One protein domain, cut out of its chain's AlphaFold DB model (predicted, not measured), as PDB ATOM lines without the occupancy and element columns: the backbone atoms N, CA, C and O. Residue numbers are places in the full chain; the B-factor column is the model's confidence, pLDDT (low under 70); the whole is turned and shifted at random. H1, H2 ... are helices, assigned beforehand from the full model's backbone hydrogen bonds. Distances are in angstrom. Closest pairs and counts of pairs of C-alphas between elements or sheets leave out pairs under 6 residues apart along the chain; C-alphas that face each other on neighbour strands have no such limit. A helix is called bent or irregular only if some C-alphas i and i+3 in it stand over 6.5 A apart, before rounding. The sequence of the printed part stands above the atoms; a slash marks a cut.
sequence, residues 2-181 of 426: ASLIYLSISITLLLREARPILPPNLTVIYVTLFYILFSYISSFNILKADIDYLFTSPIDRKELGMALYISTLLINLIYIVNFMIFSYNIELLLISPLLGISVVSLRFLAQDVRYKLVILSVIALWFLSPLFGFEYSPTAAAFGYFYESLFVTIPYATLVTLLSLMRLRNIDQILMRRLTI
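What this domain is: This is residues 2 to 181 of the 426 residues of an uncharacterized protein of Sulfurisphaera ohwakuensis (UniProt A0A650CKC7). Long helices run mostly lengthwise around H6, which lies in the middle with H2, H5 and H9 packed round it; H7 packs on H2 and is near H6, and H1 touches H5 with residues 8 to 12 alone. H8 sits at one end of this body, while H4 reaches slantwise from H6 and H9 toward the opposite end, where H3 and H10 lie and residues 176 to 181 stick out. The printed part has 180 residues with ten named helices, H1 to H10 in order, and no named strand: the class is all helix. It is compact, with a radius of gyration of the C-alphas of 17.8 A, and spans 54 by 37 by 28 A.

Where its parts are: Find C-alpha 2 at (-49.324, -30.619, 23.441); from there H1 runs to residue 17, 22.7 A. H2, residues 24 to 41, covers 25.7 A. Next come H3, residues 48 to 56, H4, residues 61 to 75, and H5, residues 77 to 86. H6 spans residues 90 to 109, 29.6 A, with a kink of 34 degrees near residue 98; it is only just irregular, C-alphas 94 and 97 being 6.9 A apart. H7, residues 113 to 132, 28.8 A, has a kink of 25 degrees near residue 126 and is irregular, with C-alphas 127 and 130 7.1 A apart. After H8, residues 140 to 143, find C-alpha 146 at (-60.396, -11.498, 35.296), where H9 begins; it runs 31.8 A to residue 168. H10, residues 171 to 176, ends at C-alpha 176, (-19.171, -22.131, 47.273).

How they stand to each other: Start at H6, the hub, which touches five helices. It touches H9 at a shallow tilt of 22 degrees, the same way, closest at C-alphas 102 and 157, 4.9 A. H5 and H6 form a helical hairpin, closest at C-alphas 80 and 100, 4.6 A. With H2 they make an up and down bundle, each helix running against the one before. H2 touches H7, opposite ways at 8 degrees, a shallow tilt; C-alphas 32 and 127 are closest, 5.8 A. H8 touches H2, closest at C-alphas 24 and 142, 5.2 A. H1 touches H5 with residues 8 to 12 alone, C-alphas 12 and 85 being closest at 5.5 A. H4 touches H9 at a steep tilt of 49 degrees, closest at C-alphas 65 and 168, 5.0 A. H3 and H10 are near each other. Every backbone O i to N i+4 pair is within hydrogen-bond range in H2, H3, H4, H5 and H10, against 11 of 12 in H1, 13 of 16 in H6 and in H7, and 18 of 19 in H9; H8 is too short for such a pair.

The domain as a whole: The two C-alphas farthest apart, those of Glu 17 and Thr 180, are 54.9 A apart. The printed part has no cut and no long link. Mean pLDDT of the printed part is 70.9; 75 residues are under 70, among them 2 to 23, 40 to 57 and 170 to 181.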
ATOM      1  N   ALA A   2     -47.904 -30.912  23.654       31.44
ATOM      2  CA  ALA A   2     -49.324 -30.619  23.441       31.44
ATOM      3  C   ALA A   2     -50.253 -31.731  23.964       31.44
ATOM      4  O   ALA A   2     -51.256 -31.425  24.585       31.44
ATOM      5  N   SER A   3     -49.876 -33.007  23.826       32.72
ATOM      6  CA  SER A   3     -50.678 -34.158  24.272       32.72
ATOM      7  C   SER A   3     -50.905 -34.250  25.786       32.72
ATOM      8  O   SER A   3     -51.992 -34.625  26.196       32.72
ATOM      9  N   LEU A   4     -49.924 -33.896  26.625       36.88
ATOM     10  CA  LEU A   4     -50.063 -33.907  28.093       36.88
ATOM     11  C   LEU A   4     -50.890 -32.722  28.592       36.88
ATOM     12  O   LEU A   4     -51.670 -32.870  29.526       36.88
ATOM     13  N   ILE A   5     -50.741 -31.567  27.941       41.41
ATOM     14  CA  ILE A   5     -51.546 -30.375  28.214       41.41
ATOM     15  C   ILE A   5     -52.989 -30.627  27.768       41.41
ATOM     16  O   ILE A   5     -53.896 -30.429  28.565       41.41
ATOM     17  N   TYR A   6     -53.206 -31.183  26.572       41.34
ATOM     18  CA  TYR A   6     -54.523 -31.622  26.109       41.34
ATOM     19  C   TYR A   6     -55.121 -32.684  27.021       41.34
ATOM     20  O   TYR A   6     -56.260 -32.535  27.418       41.34
ATOM     21  N   LEU A   7     -54.369 -33.715  27.418       39.72
ATOM     22  CA  LEU A   7     -54.861 -34.728  28.351       39.72
ATOM     23  C   LEU A   7     -55.230 -34.097  29.698       39.72
ATOM     24  O   LEU A   7     -56.270 -34.431  30.247       39.72
ATOM     25  N   SER A   8     -54.422 -33.159  30.203       41.50
ATOM     26  CA  SER A   8     -54.738 -32.445  31.438       41.50
ATOM     27  C   SER A   8     -56.009 -31.621  31.293       41.50
ATOM     28  O   SER A   8     -56.890 -31.826  32.107       41.50
ATOM     29  N   ILE A   9     -56.144 -30.818  30.227       45.97
ATOM     30  CA  ILE A   9     -57.312 -29.982  29.908       45.97
ATOM     31  C   ILE A   9     -58.561 -30.843  29.712       45.97
ATOM     32  O   ILE A   9     -59.614 -30.530  30.254       45.97
ATOM     33  N   SER A  10     -58.444 -31.951  28.983       40.00
ATOM     34  CA  SER A  10     -59.523 -32.910  28.772       40.00
ATOM     35  C   SER A  10     -59.935 -33.563  30.086       40.00
ATOM     36  O   SER A  10     -61.121 -33.631  30.363       40.00
ATOM     37  N   ILE A  11     -58.987 -33.975  30.935       44.44
ATOM     38  CA  ILE A  11     -59.274 -34.510  32.274       44.44
ATOM     39  C   ILE A  11     -59.915 -33.432  33.162       44.44
ATOM     40  O   ILE A  11     -60.854 -33.748  33.883       44.44
ATOM     41  N   THR A  12     -59.483 -32.166  33.104       47.59
ATOM     42  CA  THR A  12     -60.123 -31.073  33.853       47.59
ATOM     43  C   THR A  12     -61.538 -30.802  33.379       47.59
ATOM     44  O   THR A  12     -62.415 -30.611  34.212       47.59
ATOM     45  N   LEU A  13     -61.774 -30.797  32.066       48.28
ATOM     46  CA  LEU A  13     -63.099 -30.592  31.480       48.28
ATOM     47  C   LEU A  13     -64.041 -31.755  31.816       48.28
ATOM     48  O   LEU A  13     -65.175 -31.521  32.213       48.28
ATOM     49  N   LEU A  14     -63.547 -32.993  31.771       44.19
ATOM     50  CA  LEU A  14     -64.307 -34.196  32.130       44.19
ATOM     51  C   LEU A  14     -64.596 -34.254  33.644       44.19
ATOM     52  O   LEU A  14     -65.675 -34.653  34.069       44.19
ATOM     53  N   LEU A  15     -63.665 -33.776  34.478       42.94
ATOM     54  CA  LEU A  15     -63.863 -33.624  35.925       42.94
ATOM     55  C   LEU A  15     -64.740 -32.418  36.294       42.94
ATOM     56  O   LEU A  15     -65.270 -32.393  37.402       42.94
ATOM     57  N   ARG A  16     -64.898 -31.425  35.410       50.03
ATOM     58  CA  ARG A  16     -65.747 -30.242  35.629       50.03
ATOM     59  C   ARG A  16     -67.226 -30.611  35.646       50.03
ATOM     60  O   ARG A  16     -67.953 -30.103  36.490       50.03
ATOM     61  N   GLU A  17     -67.649 -31.507  34.758       45.16
ATOM     62  CA  GLU A  17     -69.039 -31.981  34.693       45.16
ATOM     63  C   GLU A  17     -69.414 -32.876  35.886       45.16
ATOM     64  O   GLU A  17     -70.580 -32.963  36.259       45.16
ATOM     65  N   ALA A  18     -68.425 -33.499  36.534       37.75
ATOM     66  CA  ALA A  18     -68.629 -34.470  37.607       37.75
ATOM     67  C   ALA A  18     -68.553 -33.890  39.037       37.75
ATOM     68  O   ALA A  18     -68.601 -34.657  40.001       37.75
ATOM     69  N   ARG A  19     -68.377 -32.570  39.219       49.94
ATOM     70  CA  ARG A  19     -68.048 -31.983  40.533       49.94
ATOM     71  C   ARG A  19     -69.126 -31.058  41.098       49.94
ATOM     72  O   ARG A  19     -69.658 -30.225  40.367       49.94
ATOM     73  N   PRO A  20     -69.360 -31.091  42.426       42.97
ATOM     74  CA  PRO A  20     -70.014 -29.984  43.099       42.97
ATOM     75  C   PRO A  20     -69.127 -28.737  42.981       42.97
ATOM     76  O   PRO A  20     -67.925 -28.765  43.254       42.97
ATOM     77  N   ILE A  21     -69.744 -27.653  42.530       54.22
ATOM     78  CA  ILE A  21     -69.146 -26.335  42.339       54.22
ATOM     79  C   ILE A  21     -68.506 -25.864  43.654       54.22
ATOM     80  O   ILE A  21     -69.193 -25.673  44.656       54.22
ATOM     81  N   LEU A  22     -67.183 -25.682  43.653       56.22
ATOM     82  CA  LEU A  22     -66.466 -25.067  44.768       56.22
ATOM     83  C   LEU A  22     -66.809 -23.570  44.811       56.22
ATOM     84  O   LEU A  22     -66.566 -22.880  43.822       56.22
ATOM     85  N   PRO A  23     -67.325 -23.036  45.932       66.50
ATOM     86  CA  PRO A  23     -67.558 -21.604  46.048       66.50
ATOM     87  C   PRO A  23     -66.244 -20.809  45.892       66.50
ATOM     88  O   PRO A  23     -65.169 -21.291  46.279       66.50
ATOM     89  N   PRO A  24     -66.308 -19.582  45.346       71.19
ATOM     90  CA  PRO A  24     -65.131 -18.800  44.960       71.19
ATOM     91  C   PRO A  24     -64.178 -18.555  46.135       71.19
ATOM     92  O   PRO A  24     -62.970 -18.752  45.998       71.19
ATOM     93  N   ASN A  25     -64.719 -18.284  47.327       72.44
ATOM     94  CA  ASN A  25     -63.950 -18.080  48.560       72.44
ATOM     95  C   ASN A  25     -63.013 -19.258  48.868       72.44
ATOM     96  O   ASN A  25     -61.865 -19.070  49.265       72.44
ATOM     97  N   LEU A  26     -63.483 -20.489  48.662       68.38
ATOM     98  CA  LEU A  26     -62.683 -21.683  48.937       68.38
ATOM     99  C   LEU A  26     -61.627 -21.932  47.884       68.38
ATOM    100  O   LEU A  26     -60.549 -22.424  48.205       68.38
ATOM    101  N   THR A  27     -61.934 -21.582  46.642       72.50
ATOM    102  CA  THR A  27     -60.980 -21.680  45.543       72.50
ATOM    103  C   THR A  27     -59.790 -20.761  45.812       72.50
ATOM    104  O   THR A  27     -58.645 -21.188  45.678       72.50
ATOM    105  N   VAL A  28     -60.045 -19.542  46.300       78.94
ATOM    106  CA  VAL A  28     -58.989 -18.620  46.736       78.94
ATOM    107  C   VAL A  28     -58.160 -19.230  47.864       78.94
ATOM    108  O   VAL A  28     -56.945 -19.352  47.719       78.94
ATOM    109  N   ILE A  29     -58.790 -19.699  48.947       73.38
ATOM    110  CA  ILE A  29     -58.075 -20.316  50.079       73.38
ATOM    111  C   ILE A  29     -57.238 -21.519  49.616       73.38
ATOM    112  O   ILE A  29     -56.064 -21.622  49.964       73.38
ATOM    113  N   TYR A  30     -57.793 -22.391  48.776       71.31
ATOM    114  CA  TYR A  30     -57.075 -23.534  48.216       71.31
ATOM    115  C   TYR A  30     -55.838 -23.097  47.426       71.31
ATOM    116  O   TYR A  30     -54.729 -23.551  47.713       71.31
ATOM    117  N   VAL A  31     -56.018 -22.201  46.449       77.50
ATOM    118  CA  VAL A  31     -54.934 -21.735  45.577       77.50
ATOM    119  C   VAL A  31     -53.854 -21.044  46.398       77.50
ATOM    120  O   VAL A  31     -52.679 -21.309  46.164       77.50
ATOM    121  N   THR A  32     -54.221 -20.240  47.402       82.12
ATOM    122  CA  THR A  32     -53.256 -19.592  48.306       82.12
ATOM    123  C   THR A  32     -52.427 -20.613  49.085       82.12
ATOM    124  O   THR A  32     -51.197 -20.564  49.047       82.12
ATOM    125  N   LEU A  33     -53.071 -21.581  49.746       71.50
ATOM    126  CA  LEU A  33     -52.395 -22.586  50.562       71.50
ATOM    127  C   LEU A  33     -51.488 -23.463  49.705       71.50
ATOM    128  O   LEU A  33     -50.328 -23.678  50.058       71.50
ATOM    129  N   PHE A  34     -51.990 -23.919  48.556       73.69
ATOM    130  CA  PHE A  34     -51.207 -24.674  47.589       73.69
ATOM    131  C   PHE A  34     -49.996 -23.848  47.136       73.69
ATOM    132  O   PHE A  34     -48.856 -24.295  47.247       73.69
ATOM    133  N   TYR A  35     -50.204 -22.602  46.719       80.88
ATOM    134  CA  TYR A  35     -49.128 -21.715  46.287       80.88
ATOM    135  C   TYR A  35     -48.018 -21.576  47.333       80.88
ATOM    136  O   TYR A  35     -46.840 -21.756  47.013       80.88
ATOM    137  N   ILE A  36     -48.381 -21.320  48.591       79.00
ATOM    138  CA  ILE A  36     -47.435 -21.157  49.702       79.00
ATOM    139  C   ILE A  36     -46.669 -22.452  49.952       79.00
ATOM    140  O   ILE A  36     -45.442 -22.441  50.034       79.00
ATOM    141  N   LEU A  37     -47.375 -23.577  50.054       69.00
ATOM    142  CA  LEU A  37     -46.771 -24.861  50.390       69.00
ATOM    143  C   LEU A  37     -45.817 -25.344  49.310       69.00
ATOM    144  O   LEU A  37     -44.706 -25.760  49.632       69.00
ATOM    145  N   PHE A  38     -46.195 -25.248  48.039       70.38
ATOM    146  CA  PHE A  38     -45.324 -25.661  46.940       70.38
ATOM    147  C   PHE A  38     -44.141 -24.714  46.762       70.38
ATOM    148  O   PHE A  38     -43.017 -25.168  46.525       70.38
ATOM    149  N   SER A  39     -44.345 -23.414  46.971       73.88
ATOM    150  CA  SER A  39     -43.237 -22.459  46.994       73.88
ATOM    151  C   SER A  39     -42.291 -22.725  48.172       73.88
ATOM    152  O   SER A  39     -41.077 -22.595  48.024       73.88
ATOM    153  N   TYR A  40     -42.807 -23.161  49.329       68.69
ATOM    154  CA  TYR A  40     -42.017 -23.472  50.524       68.69
ATOM    155  C   TYR A  40     -41.257 -24.801  50.421       68.69
ATOM    156  O   TYR A  40     -40.049 -24.826  50.662       68.69
ATOM    157  N   ILE A  41     -41.945 -25.881  50.040       56.16
ATOM    158  CA  ILE A  41     -41.422 -27.256  50.000       56.16
ATOM    159  C   ILE A  41     -40.473 -27.461  48.820       56.16
ATOM    160  O   ILE A  41     -39.525 -28.237  48.931       56.16
ATOM    161  N   SER A  42     -40.677 -26.764  47.700       50.16
ATOM    162  CA  SER A  42     -39.804 -26.944  46.545       50.16
ATOM    163  C   SER A  42     -38.396 -26.404  46.825       50.16
ATOM    164  O   SER A  42     -38.185 -25.250  47.205       50.16
ATOM    165  N   SER A  43     -37.414 -27.286  46.670       47.53
ATOM    166  CA  SER A  43     -36.023 -27.080  47.061       47.53
ATOM    167  C   SER A  43     -35.108 -27.576  45.943       47.53
ATOM    168  O   SER A  43     -35.448 -28.527  45.249       47.53
ATOM    169  N   PHE A  44     -34.022 -26.866  45.645       49.19
ATOM    170  CA  PHE A  44     -33.165 -27.100  44.472       49.19
ATOM    171  C   PHE A  44     -32.624 -28.542  44.465       49.19
ATOM    172  O   PHE A  44     -31.963 -28.954  45.410       49.19
ATOM    173  N   ASN A  45     -32.917 -29.322  43.419       49.34
ATOM    174  CA  ASN A  45     -32.445 -30.711  43.300       49.34
ATOM    175  C   ASN A  45     -31.317 -30.807  42.270       49.34
ATOM    176  O   ASN A  45     -31.370 -31.658  41.376       49.34
ATOM    177  N   ILE A  46     -30.349 -29.899  42.377       48.72
ATOM    178  CA  ILE A  46     -29.074 -30.032  41.680       48.72
ATOM    179  C   ILE A  46     -28.095 -30.621  42.675       48.72
ATOM    180  O   ILE A  46     -27.950 -30.118  43.790       48.72
ATOM    181  N   LEU A  47     -27.501 -31.740  42.293       47.97
ATOM    182  CA  LEU A  47     -26.566 -32.458  43.138       47.97
ATOM    183  C   LEU A  47     -25.185 -31.825  43.025       47.97
ATOM    184  O   LEU A  47     -24.868 -31.175  42.034       47.97
ATOM    185  N   LYS A  48     -24.333 -32.059  44.024       49.00
ATOM    186  CA  LYS A  48     -22.942 -31.600  43.991       49.00
ATOM    187  C   LYS A  48     -22.194 -32.111  42.748       49.00
ATOM    188  O   LYS A  48     -21.473 -31.346  42.137       49.00
ATOM    189  N   ALA A  49     -22.441 -33.354  42.328       47.34
ATOM    190  CA  ALA A  49     -21.850 -33.907  41.106       47.34
ATOM    191  C   ALA A  49     -22.292 -33.153  39.837       47.34
ATOM    192  O   ALA A  49     -21.461 -32.866  38.981       47.34
ATOM    193  N   ASP A  50     -23.572 -32.768  39.746       52.56
ATOM    194  CA  ASP A  50     -24.061 -31.925  38.650       52.56
ATOM    195  C   ASP A  50     -23.380 -30.553  38.713       52.56
ATOM    196  O   ASP A  50     -22.940 -30.039  37.700       52.56
ATOM    197  N   ILE A  51     -23.250 -29.971  39.907       55.28
ATOM    198  CA  ILE A  51     -22.578 -28.686  40.136       55.28
ATOM    199  C   ILE A  51     -21.107 -28.740  39.695       55.28
ATOM    200  O   ILE A  51     -20.664 -27.859  38.967       55.28
ATOM    201  N   ASP A  52     -20.370 -29.778  40.085       54.78
ATOM    202  CA  ASP A  52     -18.951 -29.950  39.764       54.78
ATOM    203  C   ASP A  52     -18.749 -30.209  38.254       54.78
ATOM    204  O   ASP A  52     -17.841 -29.648  37.634       54.78
ATOM    205  N   TYR A  53     -19.640 -30.984  37.624       61.41
ATOM    206  CA  TYR A  53     -19.669 -31.167  36.168       61.41
ATOM    207  C   TYR A  53     -19.986 -29.856  35.436       61.41
ATOM    208  O   TYR A  53     -19.325 -29.481  34.473       61.41
ATOM    209  N   LEU A  54     -20.976 -29.116  35.923       61.16
ATOM    210  CA  LEU A  54     -21.390 -27.846  35.344       61.16
ATOM    211  C   LEU A  54     -20.313 -26.765  35.488       61.16
ATOM    212  O   LEU A  54     -20.130 -25.977  34.563       61.16
ATOM    213  N   PHE A  55     -19.555 -26.770  36.588       62.81
ATOM    214  CA  PHE A  55     -18.411 -25.878  36.790       62.81
ATOM    215  C   PHE A  55     -17.209 -26.197  35.906       62.81
ATOM    216  O   PHE A  55     -16.431 -25.297  35.602       62.81
ATOM    217  N   THR A  56     -17.045 -27.457  35.513       69.12
ATOM    218  CA  THR A  56     -15.962 -27.885  34.619       69.12
ATOM    219  C   THR A  56     -16.368 -27.852  33.147       69.12
ATOM    220  O   THR A  56     -15.503 -27.894  32.272       69.12
ATOM    221  N   SER A  57     -17.668 -27.734  32.855       69.94
ATOM    222  CA  SER A  57     -18.177 -27.662  31.489       69.94
ATOM    223  C   SER A  57     -17.850 -26.318  30.814       69.94
ATOM    224  O   SER A  57     -17.978 -25.266  31.444       69.94
ATOM    225  N   PRO A  58     -17.482 -26.310  29.518       76.06
ATOM    226  CA  PRO A  58     -17.237 -25.090  28.748       76.06
ATOM    227  C   PRO A  58     -18.556 -24.456  28.267       76.06
ATOM    228  O   PRO A  58     -18.695 -24.113  27.096       76.06
ATOM    229  N   ILE A  59     -19.559 -24.365  29.146       76.25
ATOM    230  CA  ILE A  59     -20.883 -23.808  28.843       76.25
ATOM    231  C   ILE A  59     -21.010 -22.446  29.518       76.25
ATOM    232  O   ILE A  59     -20.673 -22.277  30.693       76.25
ATOM    233  N   ASP A  60     -21.548 -21.470  28.791       76.12
ATOM    234  CA  ASP A  60     -21.795 -20.148  29.344       76.12
ATOM    235  C   ASP A  60     -22.793 -20.211  30.508       76.12
ATOM    236  O   ASP A  60     -23.887 -20.772  30.426       76.12
ATOM    237  N   ARG A  61     -22.452 -19.546  31.615       70.19
ATOM    238  CA  ARG A  61     -23.235 -19.584  32.866       70.19
ATOM    239  C   ARG A  61     -24.683 -19.125  32.688       70.19
ATOM    240  O   ARG A  61     -25.583 -19.574  33.398       70.19
ATOM    241  N   LYS A  62     -24.916 -18.214  31.737       75.06
ATOM    242  CA  LYS A  62     -26.257 -17.732  31.376       75.06
ATOM    243  C   LYS A  62     -27.092 -18.845  30.747       75.06
ATOM    244  O   LYS A  62     -28.250 -19.016  31.121       75.06
ATOM    245  N   GLU A  63     -26.499 -19.594  29.826       76.62
ATOM    246  CA  GLU A  63     -27.148 -20.712  29.142       76.62
ATOM    247  C   GLU A  63     -27.434 -21.841  30.125       76.62
ATOM    248  O   GLU A  63     -28.542 -22.374  30.153       76.62
ATOM    249  N   LEU A  64     -26.487 -22.111  31.024       71.88
ATOM    250  CA  LEU A  64     -26.672 -23.082  32.088       71.88
ATOM    251  C   LEU A  64     -27.819 -22.704  33.038       71.88
ATOM    252  O   LEU A  64     -28.712 -23.514  33.295       71.88
ATOM    253  N   GLY A  65     -27.828 -21.471  33.552       72.94
ATOM    254  CA  GLY A  65     -28.895 -20.987  34.430       72.94
ATOM    255  C   GLY A  65     -30.275 -21.074  33.768       72.94
ATOM    256  O   GLY A  65     -31.239 -21.498  34.408       72.94
ATOM    257  N   MET A  66     -30.364 -20.756  32.470       76.88
ATOM    258  CA  MET A  66     -31.596 -20.921  31.692       76.88
ATOM    259  C   MET A  66     -31.985 -22.390  31.505       76.88
ATOM    260  O   MET A  66     -33.147 -22.735  31.713       76.88
ATOM    261  N   ALA A  67     -31.044 -23.278  31.180       74.31
ATOM    262  CA  ALA A  67     -31.313 -24.707  31.025       74.31
ATOM    263  C   ALA A  67     -31.814 -25.344  32.336       74.31
ATOM    264  O   ALA A  67     -32.762 -26.137  32.340       74.31
ATOM    265  N   LEU A  68     -31.240 -24.950  33.474       71.94
ATOM    266  CA  LEU A  68     -31.676 -25.383  34.803       71.94
ATOM    267  C   LEU A  68     -33.064 -24.851  35.163       71.94
ATOM    268  O   LEU A  68     -33.891 -25.582  35.716       71.94
ATOM    269  N   TYR A  69     -33.348 -23.598  34.817       78.38
ATOM    270  CA  TYR A  69     -34.675 -23.021  34.982       78.38
ATOM    271  C   TYR A  69     -35.722 -23.774  34.148       78.38
ATOM    272  O   TYR A  69     -36.732 -24.226  34.689       78.38
ATOM    273  N   ILE A  70     -35.456 -23.978  32.852       78.31
ATOM    274  CA  ILE A  70     -36.365 -24.652  31.914       78.31
ATOM    275  C   ILE A  70     -36.598 -26.101  32.337       78.31
ATOM    276  O   ILE A  70     -37.743 -26.529  32.437       78.31
ATOM    277  N   SER A  71     -35.543 -26.856  32.647       69.81
ATOM    278  CA  SER A  71     -35.678 -28.241  33.122       69.81
ATOM    279  C   SER A  71     -36.489 -28.324  34.417       69.81
ATOM    280  O   SER A  71     -37.357 -29.187  34.552       69.81
ATOM    281  N   THR A  72     -36.285 -27.388  35.345       72.06
ATOM    282  CA  THR A  72     -37.066 -27.316  36.585       72.06
ATOM    283  C   THR A  72     -38.527 -26.967  36.309       72.06
ATOM    284  O   THR A  72     -39.413 -27.560  36.922       72.06
ATOM    285  N   LEU A  73     -38.802 -26.051  35.381       75.38
ATOM    286  CA  LEU A  73     -40.158 -25.722  34.945       75.38
ATOM    287  C   LEU A  73     -40.830 -26.948  34.318       75.38
ATOM    288  O   LEU A  73     -41.940 -27.280  34.715       75.38
ATOM    289  N   LEU A  74     -40.136 -27.676  33.437       71.31
ATOM    290  CA  LEU A  74     -40.630 -28.901  32.800       71.31
ATOM    291  C   LEU A  74     -40.973 -29.994  33.820       71.31
ATOM    292  O   LEU A  74     -42.059 -30.568  33.768       71.31
ATOM    293  N   ILE A  75     -40.085 -30.252  34.784       63.56
ATOM    294  CA  ILE A  75     -40.322 -31.231  35.858       63.56
ATOM    295  C   ILE A  75     -41.522 -30.818  36.724       63.56
ATOM    296  O   ILE A  75     -42.281 -31.669  37.189       63.56
ATOM    297  N   ASN A  76     -41.704 -29.512  36.926       66.56
ATOM    298  CA  ASN A  76     -42.754 -28.944  37.763       66.56
ATOM    299  C   ASN A  76     -44.003 -28.503  36.980       66.56
ATOM    300  O   ASN A  76     -44.895 -27.903  37.580       66.56
ATOM    301  N   LEU A  77     -44.130 -28.838  35.687       64.75
ATOM    302  CA  LEU A  77     -45.365 -28.636  34.903       64.75
ATOM    303  C   LEU A  77     -46.578 -29.262  35.599       64.75
ATOM    304  O   LEU A  77     -47.708 -28.800  35.490       64.75
ATOM    305  N   ILE A  78     -46.313 -30.289  36.389       60.44
ATOM    306  CA  ILE A  78     -47.249 -30.945  37.285       60.44
ATOM    307  C   ILE A  78     -47.969 -29.983  38.241       60.44
ATOM    308  O   ILE A  78     -49.138 -30.185  38.550       60.44
ATOM    309  N   TYR A  79     -47.309 -28.921  38.707       62.16
ATOM    310  CA  TYR A  79     -47.913 -27.939  39.604       62.16
ATOM    311  C   TYR A  79     -48.885 -27.040  38.847       62.16
ATOM    312  O   TYR A  79     -49.947 -26.737  39.378       62.16
ATOM    313  N   ILE A  80     -48.578 -26.711  37.587       66.50
ATOM    314  CA  ILE A  80     -49.505 -26.015  36.684       66.50
ATOM    315  C   ILE A  80     -50.772 -26.859  36.491       66.50
ATOM    316  O   ILE A  80     -51.875 -26.352  36.661       66.50
ATOM    317  N   VAL A  81     -50.619 -28.165  36.249       61.97
ATOM    318  CA  VAL A  81     -51.756 -29.093  36.121       61.97
ATOM    319  C   VAL A  81     -52.581 -29.166  37.412       61.97
ATOM    320  O   VAL A  81     -53.804 -29.167  37.353       61.97
ATOM    321  N   ASN A  82     -51.949 -29.176  38.588       62.56
ATOM    322  CA  ASN A  82     -52.688 -29.166  39.854       62.56
ATOM    323  C   ASN A  82     -53.482 -27.863  40.052       62.56
ATOM    324  O   ASN A  82     -54.657 -27.933  40.398       62.56
ATOM    325  N   PHE A  83     -52.902 -26.690  39.774       65.38
ATOM    326  CA  PHE A  83     -53.666 -25.437  39.816       65.38
ATOM    327  C   PHE A  83     -54.848 -25.459  38.839       65.38
ATOM    328  O   PHE A  83     -55.935 -25.018  39.204       65.38
ATOM    329  N   MET A  84     -54.678 -26.031  37.642       64.06
ATOM    330  CA  MET A  84     -55.770 -26.210  36.677       64.06
ATOM    331  C   MET A  84     -56.878 -27.123  37.216       64.06
ATOM    332  O   MET A  84     -58.046 -26.763  37.123       64.06
ATOM    333  N   ILE A  85     -56.533 -28.269  37.820       57.97
ATOM    334  CA  ILE A  85     -57.502 -29.251  38.346       57.97
ATOM    335  C   ILE A  85     -58.432 -28.652  39.399       57.97
ATOM    336  O   ILE A  85     -59.582 -29.076  39.497       57.97
ATOM    337  N   PHE A  86     -57.964 -27.688  40.184       57.28
ATOM    338  CA  PHE A  86     -58.747 -27.081  41.261       57.28
ATOM    339  C   PHE A  86     -59.247 -25.668  40.935       57.28
ATOM    340  O   PHE A  86     -59.926 -25.057  41.758       57.28
ATOM    341  N   SER A  87     -58.970 -25.164  39.730       63.47
ATOM    342  CA  SER A  87     -59.539 -23.907  39.248       63.47
ATOM    343  C   SER A  87     -60.979 -24.133  38.796       63.47
ATOM    344  O   SER A  87     -61.230 -24.755  37.769       63.47
ATOM    345  N   TYR A  88     -61.932 -23.642  39.587       66.31
ATOM    346  CA  TYR A  88     -63.363 -23.757  39.293       66.31
ATOM    347  C   TYR A  88     -63.825 -22.808  38.167       66.31
ATOM    348  O   TYR A  88     -64.659 -23.184  37.341       66.31
ATOM    349  N   ASN A  89     -63.265 -21.594  38.110       69.31
ATOM    350  CA  ASN A  89     -63.588 -20.594  37.090       69.31
ATOM    351  C   ASN A  89     -62.665 -20.744  35.867       69.31
ATOM    352  O   ASN A  89     -61.460 -20.962  36.020       69.31
ATOM    353  N   ILE A  90     -63.217 -20.580  34.661       72.19
ATOM    354  CA  ILE A  90     -62.448 -20.555  33.411       72.19
ATOM    355  C   ILE A  90     -61.405 -19.433  33.415       72.19
ATOM    356  O   ILE A  90     -60.295 -19.615  32.924       72.19
ATOM    357  N   GLU A  91     -61.726 -18.316  34.061       80.88
ATOM    358  CA  GLU A  91     -60.827 -17.178  34.249       80.88
ATOM    359  C   GLU A  91     -59.597 -17.572  35.076       80.88
ATOM    360  O   GLU A  91     -58.456 -17.356  34.666       80.88
ATOM    361  N   LEU A  92     -59.813 -18.248  36.209       78.62
ATOM    362  CA  LEU A  92     -58.732 -18.733  37.068       78.62
ATOM    363  C   LEU A  92     -57.921 -19.850  36.390       78.62
ATOM    364  O   LEU A  92     -56.702 -19.916  36.549       78.62
ATOM    365  N   LEU A  93     -58.574 -20.690  35.582       78.75
ATOM    366  CA  LEU A  93     -57.908 -21.714  34.781       78.75
ATOM    367  C   LEU A  93     -56.934 -21.091  33.769       78.75
ATOM    368  O   LEU A  93     -55.826 -21.604  33.613       78.75
ATOM    369  N   LEU A  94     -57.285 -19.963  33.148       80.94
ATOM    370  CA  LEU A  94     -56.390 -19.227  32.244       80.94
ATOM    371  C   LEU A  94     -55.201 -18.580  32.973       80.94
ATOM    372  O   LEU A  94     -54.119 -18.474  32.399       80.94
ATOM    373  N   ILE A  95     -55.369 -18.196  34.241       84.94
ATOM    374  CA  ILE A  95     -54.311 -17.596  35.074       84.94
ATOM    375  C   ILE A  95     -53.402 -18.661  35.721       84.94
ATOM    376  O   ILE A  95     -52.225 -18.410  36.000       84.94
ATOM    377  N   SER A  96     -53.900 -19.885  35.904       81.88
ATOM    378  CA  SER A  96     -53.180 -20.995  36.542       81.88
ATOM    379  C   SER A  96     -51.777 -21.319  35.982       81.88
ATOM    380  O   SER A  96     -50.892 -21.627  36.793       81.88
ATOM    381  N   PRO A  97     -51.474 -21.200  34.665       84.44
ATOM    382  CA  PRO A  97     -50.116 -21.393  34.160       84.44
ATOM    383  C   PRO A  97     -49.146 -20.334  34.686       84.44
ATOM    384  O   PRO A  97     -48.025 -20.668  35.066       84.44
ATOM    385  N   LEU A  98     -49.581 -19.070  34.757       88.25
ATOM    386  CA  LEU A  98     -48.770 -17.958  35.264       88.25
ATOM    387  C   LEU A  98     -48.466 -18.147  36.752       88.25
ATOM    388  O   LEU A  98     -47.324 -17.971  37.184       88.25
ATOM    389  N   LEU A  99     -49.463 -18.593  37.523       87.75
ATOM    390  CA  LEU A  99     -49.271 -18.961  38.924       87.75
ATOM    391  C   LEU A  99     -48.241 -20.082  39.062       87.75
ATOM    392  O   LEU A  99     -47.287 -19.930  39.822       87.75
ATOM    393  N   GLY A 100     -48.353 -21.160  38.284       82.56
ATOM    394  CA  GLY A 100     -47.384 -22.254  38.332       82.56
ATOM    395  C   GLY A 100     -45.959 -21.838  37.939       82.56
ATOM    396  O   GLY A 100     -45.006 -22.235  38.611       82.56
ATOM    397  N   ILE A 101     -45.798 -20.977  36.927       87.19
ATOM    398  CA  ILE A 101     -44.498 -20.388  36.559       87.19
ATOM    399  C   ILE A 101     -43.930 -19.557  37.720       87.19
ATOM    400  O   ILE A 101     -42.749 -19.684  38.058       87.19
ATOM    401  N   SER A 102     -44.761 -18.738  38.369       88.75
ATOM    402  CA  SER A 102     -44.322 -17.908  39.495       88.75
ATOM    403  C   SER A 102     -43.927 -18.738  40.728       88.75
ATOM    404  O   SER A 102     -42.923 -18.416  41.359       88.75
ATOM    405  N   VAL A 103     -44.614 -19.857  41.018       84.25
ATOM    406  CA  VAL A 103     -44.216 -20.812  42.079       84.25
ATOM    407  C   VAL A 103     -42.816 -21.360  41.812       84.25
ATOM    408  O   VAL A 103     -41.959 -21.366  42.699       84.25
ATOM    409  N   VAL A 104     -42.558 -21.801  40.575       79.44
ATOM    410  CA  VAL A 104     -41.235 -22.307  40.179       79.44
ATOM    411  C   VAL A 104     -40.175 -21.212  40.273       79.44
ATOM    412  O   VAL A 104     -39.049 -21.487  40.672       79.44
ATOM    413  N   SER A 105     -40.525 -19.969  39.963       85.25
ATOM    414  CA  SER A 105     -39.591 -18.842  39.990       85.25
ATOM    415  C   SER A 105     -39.247 -18.395  41.417       85.25
ATOM    416  O   SER A 105     -38.073 -18.190  41.737       85.25
ATOM    417  N   LEU A 106     -40.236 -18.329  42.318       81.38
ATOM    418  CA  LEU A 106     -40.039 -18.015  43.741       81.38
ATOM    419  C   LEU A 106     -39.077 -18.984  44.429       81.38
ATOM    420  O   LEU A 106     -38.306 -18.579  45.304       81.38
ATOM    421  N   ARG A 107     -39.085 -20.252  44.005       74.88
ATOM    422  CA  ARG A 107     -38.160 -21.286  44.486       74.88
ATOM    423  C   ARG A 107     -36.698 -20.858  44.384       74.88
ATOM    424  O   ARG A 107     -35.913 -21.166  45.278       74.88
ATOM    425  N   PHE A 108     -36.318 -20.171  43.308       73.50
ATOM    426  CA  PHE A 108     -34.934 -19.744  43.092       73.50
ATOM    427  C   PHE A 108     -34.593 -18.443  43.824       73.50
ATOM    428  O   PHE A 108     -33.427 -18.209  44.142       73.50
ATOM    429  N   LEU A 109     -35.594 -17.611  44.114       73.25
ATOM    430  CA  LEU A 109     -35.406 -16.305  44.741       73.25
ATOM    431  C   LEU A 109     -35.195 -16.375  46.248       73.25
ATOM    432  O   LEU A 109     -34.293 -15.724  46.775       73.25
ATOM    433  N   ALA A 110     -36.014 -17.161  46.940       62.53
ATOM    434  CA  ALA A 110     -36.081 -17.167  48.393       62.53
ATOM    435  C   ALA A 110     -35.476 -18.456  48.966       62.53
ATOM    436  O   ALA A 110     -36.183 -19.352  49.422       62.53
ATOM    437  N   GLN A 111     -34.148 -18.561  48.900       60.19
ATOM    438  CA  GLN A 111     -33.423 -19.739  49.387       60.19
ATOM    439  C   GLN A 111     -33.232 -19.754  50.909       60.19
ATOM    440  O   GLN A 111     -33.251 -20.822  51.517       60.19
ATOM    441  N   ASP A 112     -33.090 -18.583  51.527       62.25
ATOM    442  CA  ASP A 112     -32.927 -18.465  52.974       62.25
ATOM    443  C   ASP A 112     -34.297 -18.559  53.657       62.25
ATOM    444  O   ASP A 112     -35.192 -17.746  53.406       62.25
ATOM    445  N   VAL A 113     -34.459 -19.539  54.553       61.84
ATOM    446  CA  VAL A 113     -35.756 -19.906  55.160       61.84
ATOM    447  C   VAL A 113     -36.447 -18.719  55.846       61.84
ATOM    448  O   VAL A 113     -37.667 -18.583  55.758       61.84
ATOM    449  N   ARG A 114     -35.680 -17.826  56.490       66.00
ATOM    450  CA  ARG A 114     -36.218 -16.656  57.212       66.00
ATOM    451  C   ARG A 114     -36.897 -15.663  56.267       66.00
ATOM    452  O   ARG A 114     -38.053 -15.315  56.481       66.00
ATOM    453  N   TYR A 115     -36.211 -15.259  55.197       74.06
ATOM    454  CA  TYR A 115     -36.769 -14.335  54.203       74.06
ATOM    455  C   TYR A 115     -37.863 -14.998  53.366       74.06
ATOM    456  O   TYR A 115     -38.843 -14.350  53.009       74.06
ATOM    457  N   LYS A 116     -37.741 -16.308  53.115       74.88
ATOM    458  CA  LYS A 116     -38.754 -17.100  52.412       74.88
ATOM    459  C   LYS A 116     -40.103 -17.065  53.119       74.88
ATOM    460  O   LYS A 116     -41.111 -16.847  52.460       74.88
ATOM    461  N   LEU A 117     -40.127 -17.229  54.441       78.25
ATOM    462  CA  LEU A 117     -41.372 -17.173  55.209       78.25
ATOM    463  C   LEU A 117     -42.024 -15.788  55.155       78.25
ATOM    464  O   LEU A 117     -43.229 -15.705  54.944       78.25
ATOM    465  N   VAL A 118     -41.236 -14.715  55.274       83.88
ATOM    466  CA  VAL A 118     -41.763 -13.343  55.197       83.88
ATOM    467  C   VAL A 118     -42.349 -13.064  53.811       83.88
ATOM    468  O   VAL A 118     -43.509 -12.672  53.711       83.88
ATOM    469  N   ILE A 119     -41.601 -13.348  52.740       85.81
ATOM    470  CA  ILE A 119     -42.066 -13.151  51.358       85.81
ATOM    471  C   ILE A 119     -43.345 -13.955  51.098       85.81
ATOM    472  O   ILE A 119     -44.327 -13.408  50.596       85.81
ATOM    473  N   LEU A 120     -43.371 -15.232  51.491       86.00
ATOM    474  CA  LEU A 120     -44.551 -16.076  51.318       86.00
ATOM    475  C   LEU A 120     -45.742 -15.598  52.146       86.00
ATOM    476  O   LEU A 120     -46.860 -15.693  51.660       86.00
ATOM    477  N   SER A 121     -45.530 -15.058  53.349       84.69
ATOM    478  CA  SER A 121     -46.620 -14.512  54.166       84.69
ATOM    479  C   SER A 121     -47.253 -13.264  53.544       84.69
ATOM    480  O   SER A 121     -48.475 -13.144  53.530       84.69
ATOM    481  N   VAL A 122     -46.452 -12.375  52.947       90.19
ATOM    482  CA  VAL A 122     -46.962 -11.190  52.237       90.19
ATOM    483  C   VAL A 122     -47.739 -11.602  50.986       90.19
ATOM    484  O   VAL A 122     -48.847 -11.123  50.764       90.19
ATOM    485  N   ILE A 123     -47.204 -12.545  50.203       91.00
ATOM    486  CA  ILE A 123     -47.891 -13.077  49.017       91.00
ATOM    487  C   ILE A 123     -49.177 -13.812  49.413       91.00
ATOM    488  O   ILE A 123     -50.188 -13.675  48.734       91.00
ATOM    489  N   ALA A 124     -49.169 -14.550  50.527       88.19
ATOM    490  CA  ALA A 124     -50.351 -15.217  51.063       88.19
ATOM    491  C   ALA A 124     -51.467 -14.219  51.379       88.19
ATOM    492  O   ALA A 124     -52.601 -14.418  50.955       88.19
ATOM    493  N   LEU A 125     -51.135 -13.136  52.089       89.88
ATOM    494  CA  LEU A 125     -52.084 -12.071  52.405       89.88
ATOM    495  C   LEU A 125     -52.626 -11.417  51.132       89.88
ATOM    496  O   LEU A 125     -53.828 -11.190  51.030       89.88
ATOM    497  N   TRP A 126     -51.769 -11.189  50.135       93.38
ATOM    498  CA  TRP A 126     -52.196 -10.639  48.853       93.38
ATOM    499  C   TRP A 126     -53.101 -11.594  48.073       93.38
ATOM    500  O   TRP A 126     -54.102 -11.177  47.506       93.38
ATOM    501  N   PHE A 127     -52.821 -12.895  48.076       90.94
ATOM    502  CA  PHE A 127     -53.693 -13.872  47.431       90.94
ATOM    503  C   PHE A 127     -54.998 -14.085  48.217       90.94
ATOM    504  O   PHE A 127     -55.990 -14.516  47.644       90.94
ATOM    505  N   LEU A 128     -55.039 -13.816  49.523       88.75
ATOM    506  CA  LEU A 128     -56.269 -13.881  50.321       88.75
ATOM    507  C   LEU A 128     -57.084 -12.583  50.254       88.75
ATOM    508  O   LEU A 128     -58.255 -12.590  50.625       88.75
ATOM    509  N   SER A 129     -56.510 -11.482  49.759       91.25
ATOM    510  CA  SER A 129     -57.161 -10.170  49.748       91.25
ATOM    511  C   SER A 129     -58.513 -10.111  49.016       91.25
ATOM    512  O   SER A 129     -59.369  -9.352  49.477       91.25
ATOM    513  N   PRO A 130     -58.792 -10.899  47.953       89.31
ATOM    514  CA  PRO A 130     -60.113 -10.893  47.316       89.31
ATOM    515  C   PRO A 130     -61.250 -11.332  48.233       89.31
ATOM    516  O   PRO A 130     -62.386 -10.924  48.028       89.31
ATOM    517  N   LEU A 131     -60.955 -12.097  49.293       84.38
ATOM    518  CA  LEU A 131     -61.949 -12.454  50.312       84.38
ATOM    519  C   LEU A 131     -62.505 -11.225  51.047       84.38
ATOM    520  O   LEU A 131     -63.594 -11.292  51.607       84.38
ATOM    521  N   PHE A 132     -61.765 -10.116  51.035       87.69
ATOM    522  CA  PHE A 132     -62.148  -8.839  51.632       87.69
ATOM    523  C   PHE A 132     -62.632  -7.821  50.585       87.69
ATOM    524  O   PHE A 132     -62.722  -6.635  50.888       87.69
ATOM    525  N   GLY A 133     -62.920  -8.264  49.354       82.88
ATOM    526  CA  GLY A 133     -63.381  -7.402  48.262       82.88
ATOM    527  C   GLY A 133     -62.267  -6.681  47.499       82.88
ATOM    528  O   GLY A 133     -62.544  -5.736  46.771       82.88
ATOM    529  N   PHE A 134     -61.002  -7.090  47.653       91.00
ATOM    530  CA  PHE A 134     -59.902  -6.488  46.895       91.00
ATOM    531  C   PHE A 134     -59.774  -7.094  45.493       91.00
ATOM    532  O   PHE A 134     -59.461  -8.275  45.345       91.00
ATOM    533  N   GLU A 135     -59.943  -6.263  44.471       91.81
ATOM    534  CA  GLU A 135     -60.045  -6.693  43.069       91.81
ATOM    535  C   GLU A 135     -58.670  -6.954  42.415       91.81
ATOM    536  O   GLU A 135     -58.549  -7.749  41.486       91.81
ATOM    537  N   TYR A 136     -57.588  -6.367  42.945       91.31
ATOM    538  CA  TYR A 136     -56.241  -6.436  42.354       91.31
ATOM    539  C   TYR A 136     -55.370  -7.541  42.959       91.31
ATOM    540  O   TYR A 136     -54.368  -7.286  43.630       91.31
ATOM    541  N   SER A 137     -55.730  -8.799  42.720       91.94
ATOM    542  CA  SER A 137     -54.961  -9.952  43.205       91.94
ATOM    543  C   SER A 137     -54.973 -11.107  42.204       91.94
ATOM    544  O   SER A 137     -55.976 -11.290  41.513       91.94
ATOM    545  N   PRO A 138     -53.926 -11.954  42.155       88.06
ATOM    546  CA  PRO A 138     -53.898 -13.098  41.245       88.06
ATOM    547  C   PRO A 138     -55.064 -14.082  41.409       88.06
ATOM    548  O   PRO A 138     -55.474 -14.749  40.463       88.06
ATOM    549  N   THR A 139     -55.652 -14.154  42.599       88.25
ATOM    550  CA  THR A 139     -56.806 -15.012  42.904       88.25
ATOM    551  C   THR A 139     -58.156 -14.308  42.726       88.25
ATOM    552  O   THR A 139     -59.187 -14.969  42.839       88.25
ATOM    553  N   ALA A 140     -58.186 -13.007  42.403       89.06
ATOM    554  CA  ALA A 140     -59.426 -12.234  42.240       89.06
ATOM    555  C   ALA A 140     -60.288 -12.718  41.060       89.06
ATOM    556  O   ALA A 140     -61.509 -12.599  41.097       89.06
ATOM    557  N   ALA A 141     -59.681 -13.397  40.083       87.69
ATOM    558  CA  ALA A 141     -60.388 -14.098  39.010       87.69
ATOM    559  C   ALA A 141     -61.333 -15.206  39.514       87.69
ATOM    560  O   ALA A 141     -62.209 -15.661  38.786       87.69
ATOM    561  N   ALA A 142     -61.206 -15.662  40.765       83.81
ATOM    562  CA  ALA A 142     -62.217 -16.534  41.358       83.81
ATOM    563  C   ALA A 142     -63.577 -15.825  41.521       83.81
ATOM    564  O   ALA A 142     -64.602 -16.496  41.520       83.81
ATOM    565  N   PHE A 143     -63.584 -14.494  41.630       84.25
ATOM    566  CA  PHE A 143     -64.760 -13.656  41.871       84.25
ATOM    567  C   PHE A 143     -65.291 -12.932  40.622       84.25
ATOM    568  O   PHE A 143     -66.226 -12.149  40.743       84.25
ATOM    569  N   GLY A 144     -64.732 -13.190  39.433       82.38
ATOM    570  CA  GLY A 144     -65.142 -12.538  38.178       82.38
ATOM    571  C   GLY A 144     -64.258 -11.363  37.740       82.38
ATOM    572  O   GLY A 144     -64.484 -10.786  36.680       82.38
ATOM    573  N   TYR A 145     -63.233 -11.009  38.524       89.00
ATOM    574  CA  TYR A 145     -62.289  -9.923  38.218       89.00
ATOM    575  C   TYR A 145     -61.108 -10.425  37.379       89.00
ATOM    576  O   TYR A 145     -59.960 -10.506  37.836       89.00
ATOM    577  N   PHE A 146     -61.402 -10.884  36.161       88.62
ATOM    578  CA  PHE A 146     -60.396 -11.498  35.296       88.62
ATOM    579  C   PHE A 146     -59.310 -10.515  34.854       88.62
ATOM    580  O   PHE A 146     -58.124 -10.842  34.924       88.62
ATOM    581  N   TYR A 147     -59.694  -9.322  34.396       91.81
ATOM    582  CA  TYR A 147     -58.757  -8.362  33.815       91.81
ATOM    583  C   TYR A 147     -57.822  -7.777  34.873       91.81
ATOM    584  O   TYR A 147     -56.619  -7.681  34.640       91.81
ATOM    585  N   GLU A 148     -58.354  -7.464  36.050       92.19
ATOM    586  CA  GLU A 148     -57.621  -6.945  37.202       92.19
ATOM    587  C   GLU A 148     -56.618  -7.986  37.704       92.19
ATOM    588  O   GLU A 148     -55.435  -7.685  37.897       92.19
ATOM    589  N   SER A 149     -57.058  -9.243  37.833       90.56
ATOM    590  CA  SER A 149     -56.174 -10.348  38.201       90.56
ATOM    591  C   SER A 149     -55.076 -10.569  37.159       90.56
ATOM    592  O   SER A 149     -53.904 -10.710  37.514       90.56
ATOM    593  N   LEU A 150     -55.401 -10.559  35.866       91.81
ATOM    594  CA  LEU A 150     -54.430 -10.775  34.794       91.81
ATOM    595  C   LEU A 150     -53.405  -9.633  34.718       91.81
ATOM    596  O   LEU A 150     -52.203  -9.898  34.612       91.81
ATOM    597  N   PHE A 151     -53.862  -8.385  34.856       93.44
ATOM    598  CA  PHE A 151     -53.017  -7.190  34.881       93.44
ATOM    599  C   PHE A 151     -52.008  -7.215  36.029       93.44
ATOM    600  O   PHE A 151     -50.899  -6.716  35.885       93.44
ATOM    601  N   VAL A 152     -52.360  -7.840  37.150       93.62
ATOM    602  CA  VAL A 152     -51.468  -8.010  38.299       93.62
ATOM    603  C   VAL A 152     -50.571  -9.243  38.154       93.62
ATOM    604  O   VAL A 152     -49.374  -9.198  38.457       93.62
ATOM    605  N   THR A 153     -51.124 -10.359  37.675       92.62
ATOM    606  CA  THR A 153     -50.426 -11.650  37.660       92.62
ATOM    607  C   THR A 153     -49.340 -11.707  36.595       92.62
ATOM    608  O   THR A 153     -48.298 -12.311  36.842       92.62
ATOM    609  N   ILE A 154     -49.536 -11.076  35.429       93.88
ATOM    610  CA  ILE A 154     -48.516 -11.054  34.370       93.88
ATOM    611  C   ILE A 154     -47.248 -10.320  34.837       93.88
ATOM    612  O   ILE A 154     -46.191 -10.953  34.822       93.88
ATOM    613  N   PRO A 155     -47.300  -9.052  35.300       94.19
ATOM    614  CA  PRO A 155     -46.127  -8.353  35.824       94.19
ATOM    615  C   PRO A 155     -45.493  -9.070  37.011       94.19
ATOM    616  O   PRO A 155     -44.273  -9.126  37.124       94.19
ATOM    617  N   TYR A 156     -46.309  -9.652  37.891       93.38
ATOM    618  CA  TYR A 156     -45.800 -10.427  39.014       93.38
ATOM    619  C   TYR A 156     -45.009 -11.654  38.544       93.38
ATOM    620  O   TYR A 156     -43.853 -11.834  38.928       93.38
ATOM    621  N   ALA A 157     -45.594 -12.481  37.675       91.69
ATOM    622  CA  ALA A 157     -44.934 -13.669  37.159       91.69
ATOM    623  C   ALA A 157     -43.658 -13.304  36.392       91.69
ATOM    624  O   ALA A 157     -42.630 -13.935  36.620       91.69
ATOM    625  N   THR A 158     -43.679 -12.270  35.545       92.88
ATOM    626  CA  THR A 158     -42.495 -11.827  34.790       92.88
ATOM    627  C   THR A 158     -41.402 -11.253  35.689       92.88
ATOM    628  O   THR A 158     -40.226 -11.542  35.489       92.88
ATOM    629  N   LEU A 159     -41.751 -10.483  36.718       92.94
ATOM    630  CA  LEU A 159     -40.771  -9.938  37.654       92.94
ATOM    631  C   LEU A 159     -40.096 -11.054  38.456       92.94
ATOM    632  O   LEU A 159     -38.868 -11.092  38.562       92.94
ATOM    633  N   VAL A 160     -40.875 -12.001  38.983       90.19
ATOM    634  CA  VAL A 160     -40.332 -13.136  39.740       90.19
ATOM    635  C   VAL A 160     -39.483 -14.031  38.826       90.19
ATOM    636  O   VAL A 160     -38.411 -14.470  39.243       90.19
ATOM    637  N   THR A 161     -39.887 -14.269  37.573       90.00
ATOM    638  CA  THR A 161     -39.078 -15.054  36.623       90.00
ATOM    639  C   THR A 161     -37.763 -14.349  36.296       90.00
ATOM    640  O   THR A 161     -36.704 -14.970  36.390       90.00
ATOM    641  N   LEU A 162     -37.782 -13.046  36.007       90.25
ATOM    642  CA  LEU A 162     -36.577 -12.263  35.721       90.25
ATOM    643  C   LEU A 162     -35.599 -12.278  36.896       90.25
ATOM    644  O   LEU A 162     -34.425 -12.609  36.722       90.25
ATOM    645  N   LEU A 163     -36.087 -11.995  38.106       88.00
ATOM    646  CA  LEU A 163     -35.254 -12.032  39.303       88.00
ATOM    647  C   LEU A 163     -34.701 -13.446  39.556       88.00
ATOM    648  O   LEU A 163     -33.542 -13.592  39.956       88.00
ATOM    649  N   SER A 164     -35.488 -14.496  39.289       85.00
ATOM    650  CA  SER A 164     -35.033 -15.885  39.411       85.00
ATOM    651  C   SER A 164     -33.877 -16.205  38.455       85.00
ATOM    652  O   SER A 164     -32.874 -16.776  38.884       85.00
ATOM    653  N   LEU A 165     -33.958 -15.762  37.196       85.12
ATOM    654  CA  LEU A 165     -32.919 -15.955  36.182       85.12
ATOM    655  C   LEU A 165     -31.652 -15.156  36.504       85.12
ATOM    656  O   LEU A 165     -30.542 -15.676  36.382       85.12
ATOM    657  N   MET A 166     -31.801 -13.914  36.977       83.31
ATOM    658  CA  MET A 166     -30.671 -13.100  37.437       83.31
ATOM    659  C   MET A 166     -29.925 -13.766  38.594       83.31
ATOM    660  O   MET A 166     -28.695 -13.730  38.635       83.31
ATOM    661  N   ARG A 167     -30.656 -14.399  39.518       77.00
ATOM    662  CA  ARG A 167     -30.060 -15.122  40.645       77.00
ATOM    663  C   ARG A 167     -29.419 -16.439  40.212       77.00
ATOM    664  O   ARG A 167     -28.334 -16.754  40.689       77.00
ATOM    665  N   LEU A 168     -30.041 -17.162  39.277       74.31
ATOM    666  CA  LEU A 168     -29.487 -18.384  38.689       74.31
ATOM    667  C   LEU A 168     -28.168 -18.130  37.940       74.31
ATOM    668  O   LEU A 168     -27.250 -18.938  38.005       74.31
ATOM    669  N   ARG A 169     -28.014 -16.968  37.301       73.38
ATOM    670  CA  ARG A 169     -26.751 -16.575  36.656       73.38
ATOM    671  C   ARG A 169     -25.559 -16.509  37.626       73.38
ATOM    672  O   ARG A 169     -24.422 -16.655  37.193       73.38
ATOM    673  N   ASN A 170     -25.816 -16.291  38.917       67.88
ATOM    674  CA  ASN A 170     -24.799 -16.116  39.959       67.88
ATOM    675  C   ASN A 170     -24.729 -17.318  40.931       67.88
ATOM    676  O   ASN A 170     -24.318 -17.158  42.082       67.88
ATOM    677  N   ILE A 171     -25.158 -18.509  40.497       63.16
ATOM    678  CA  ILE A 171     -25.235 -19.734  41.318       63.16
ATOM    679  C   ILE A 171     -23.912 -20.059  42.044       63.16
ATOM    680  O   ILE A 171     -23.934 -20.486  43.200       63.16
ATOM    681  N   ASP A 172     -22.772 -19.782  41.415       52.84
ATOM    682  CA  ASP A 172     -21.425 -20.151  41.866       52.84
ATOM    683  C   ASP A 172     -21.078 -19.593  43.254       52.84
ATOM    684  O   ASP A 172     -20.577 -20.301  44.131       52.84
ATOM    685  N   GLN A 173     -21.410 -18.319  43.485       52.19
ATOM    686  CA  GLN A 173     -21.128 -17.614  44.739       52.19
ATOM    687  C   GLN A 173     -22.010 -18.106  45.891       52.19
ATOM    688  O   GLN A 173     -21.616 -18.054  47.056       52.19
ATOM    689  N   ILE A 174     -23.215 -18.579  45.567       52.03
ATOM    690  CA  ILE A 174     -24.165 -19.111  46.543       52.03
ATOM    691  C   ILE A 174     -23.744 -20.523  46.963       52.03
ATOM    692  O   ILE A 174     -23.816 -20.843  48.148       52.03
ATOM    693  N   LEU A 175     -23.264 -21.340  46.019       50.47
ATOM    694  CA  LEU A 175     -22.857 -22.725  46.263       50.47
ATOM    695  C   LEU A 175     -21.514 -22.842  47.001       50.47
ATOM    696  O   LEU A 175     -21.418 -23.609  47.957       50.47
ATOM    697  N   MET A 176     -20.495 -22.054  46.630       45.03
ATOM    698  CA  MET A 176     -19.171 -22.131  47.273       45.03
ATOM    699  C   MET A 176     -19.169 -21.658  48.735       45.03
ATOM    700  O   MET A 176     -18.397 -22.161  49.547       45.03
ATOM    701  N   ARG A 177     -20.060 -20.733  49.112       44.31
ATOM    702  CA  ARG A 177     -20.127 -20.173  50.476       44.31
ATOM    703  C   ARG A 177     -20.744 -21.133  51.511       44.31
ATOM    704  O   ARG A 177     -20.762 -20.803  52.693       44.31
ATOM    705  N   ARG A 178     -21.285 -22.283  51.088       48.28
ATOM    706  CA  ARG A 178     -22.180 -23.134  51.901       48.28
ATOM    707  C   ARG A 178     -21.653 -24.556  52.174       48.28
ATOM    708  O   ARG A 178     -22.349 -25.339  52.800       48.28
ATOM    709  N   LEU A 179     -20.428 -24.890  51.750       46.59
ATOM    710  CA  LEU A 179     -19.830 -26.234  51.893       46.59
ATOM    711  C   LEU A 179     -19.240 -26.550  53.287       46.59
ATOM    712  O   LEU A 179     -18.771 -27.662  53.511       46.59
ATOM    713  N   THR A 180     -19.256 -25.606  54.226       43.50
ATOM    714  CA  THR A 180     -18.623 -25.734  55.551       43.50
ATOM    715  C   THR A 180     -19.654 -25.684  56.670       43.50
ATOM    716  O   THR A 180     -19.679 -24.744  57.463       43.50
ATOM    717  N   ILE A 181     -20.536 -26.684  56.740       47.28
ATOM    718  CA  ILE A 181     -21.514 -26.759  57.831       47.28
ATOM    719  C   ILE A 181     -21.348 -28.087  58.573       47.28
ATOM    720  O   ILE A 181     -21.401 -29.146  57.940       47.28
TER     721      ILE A 181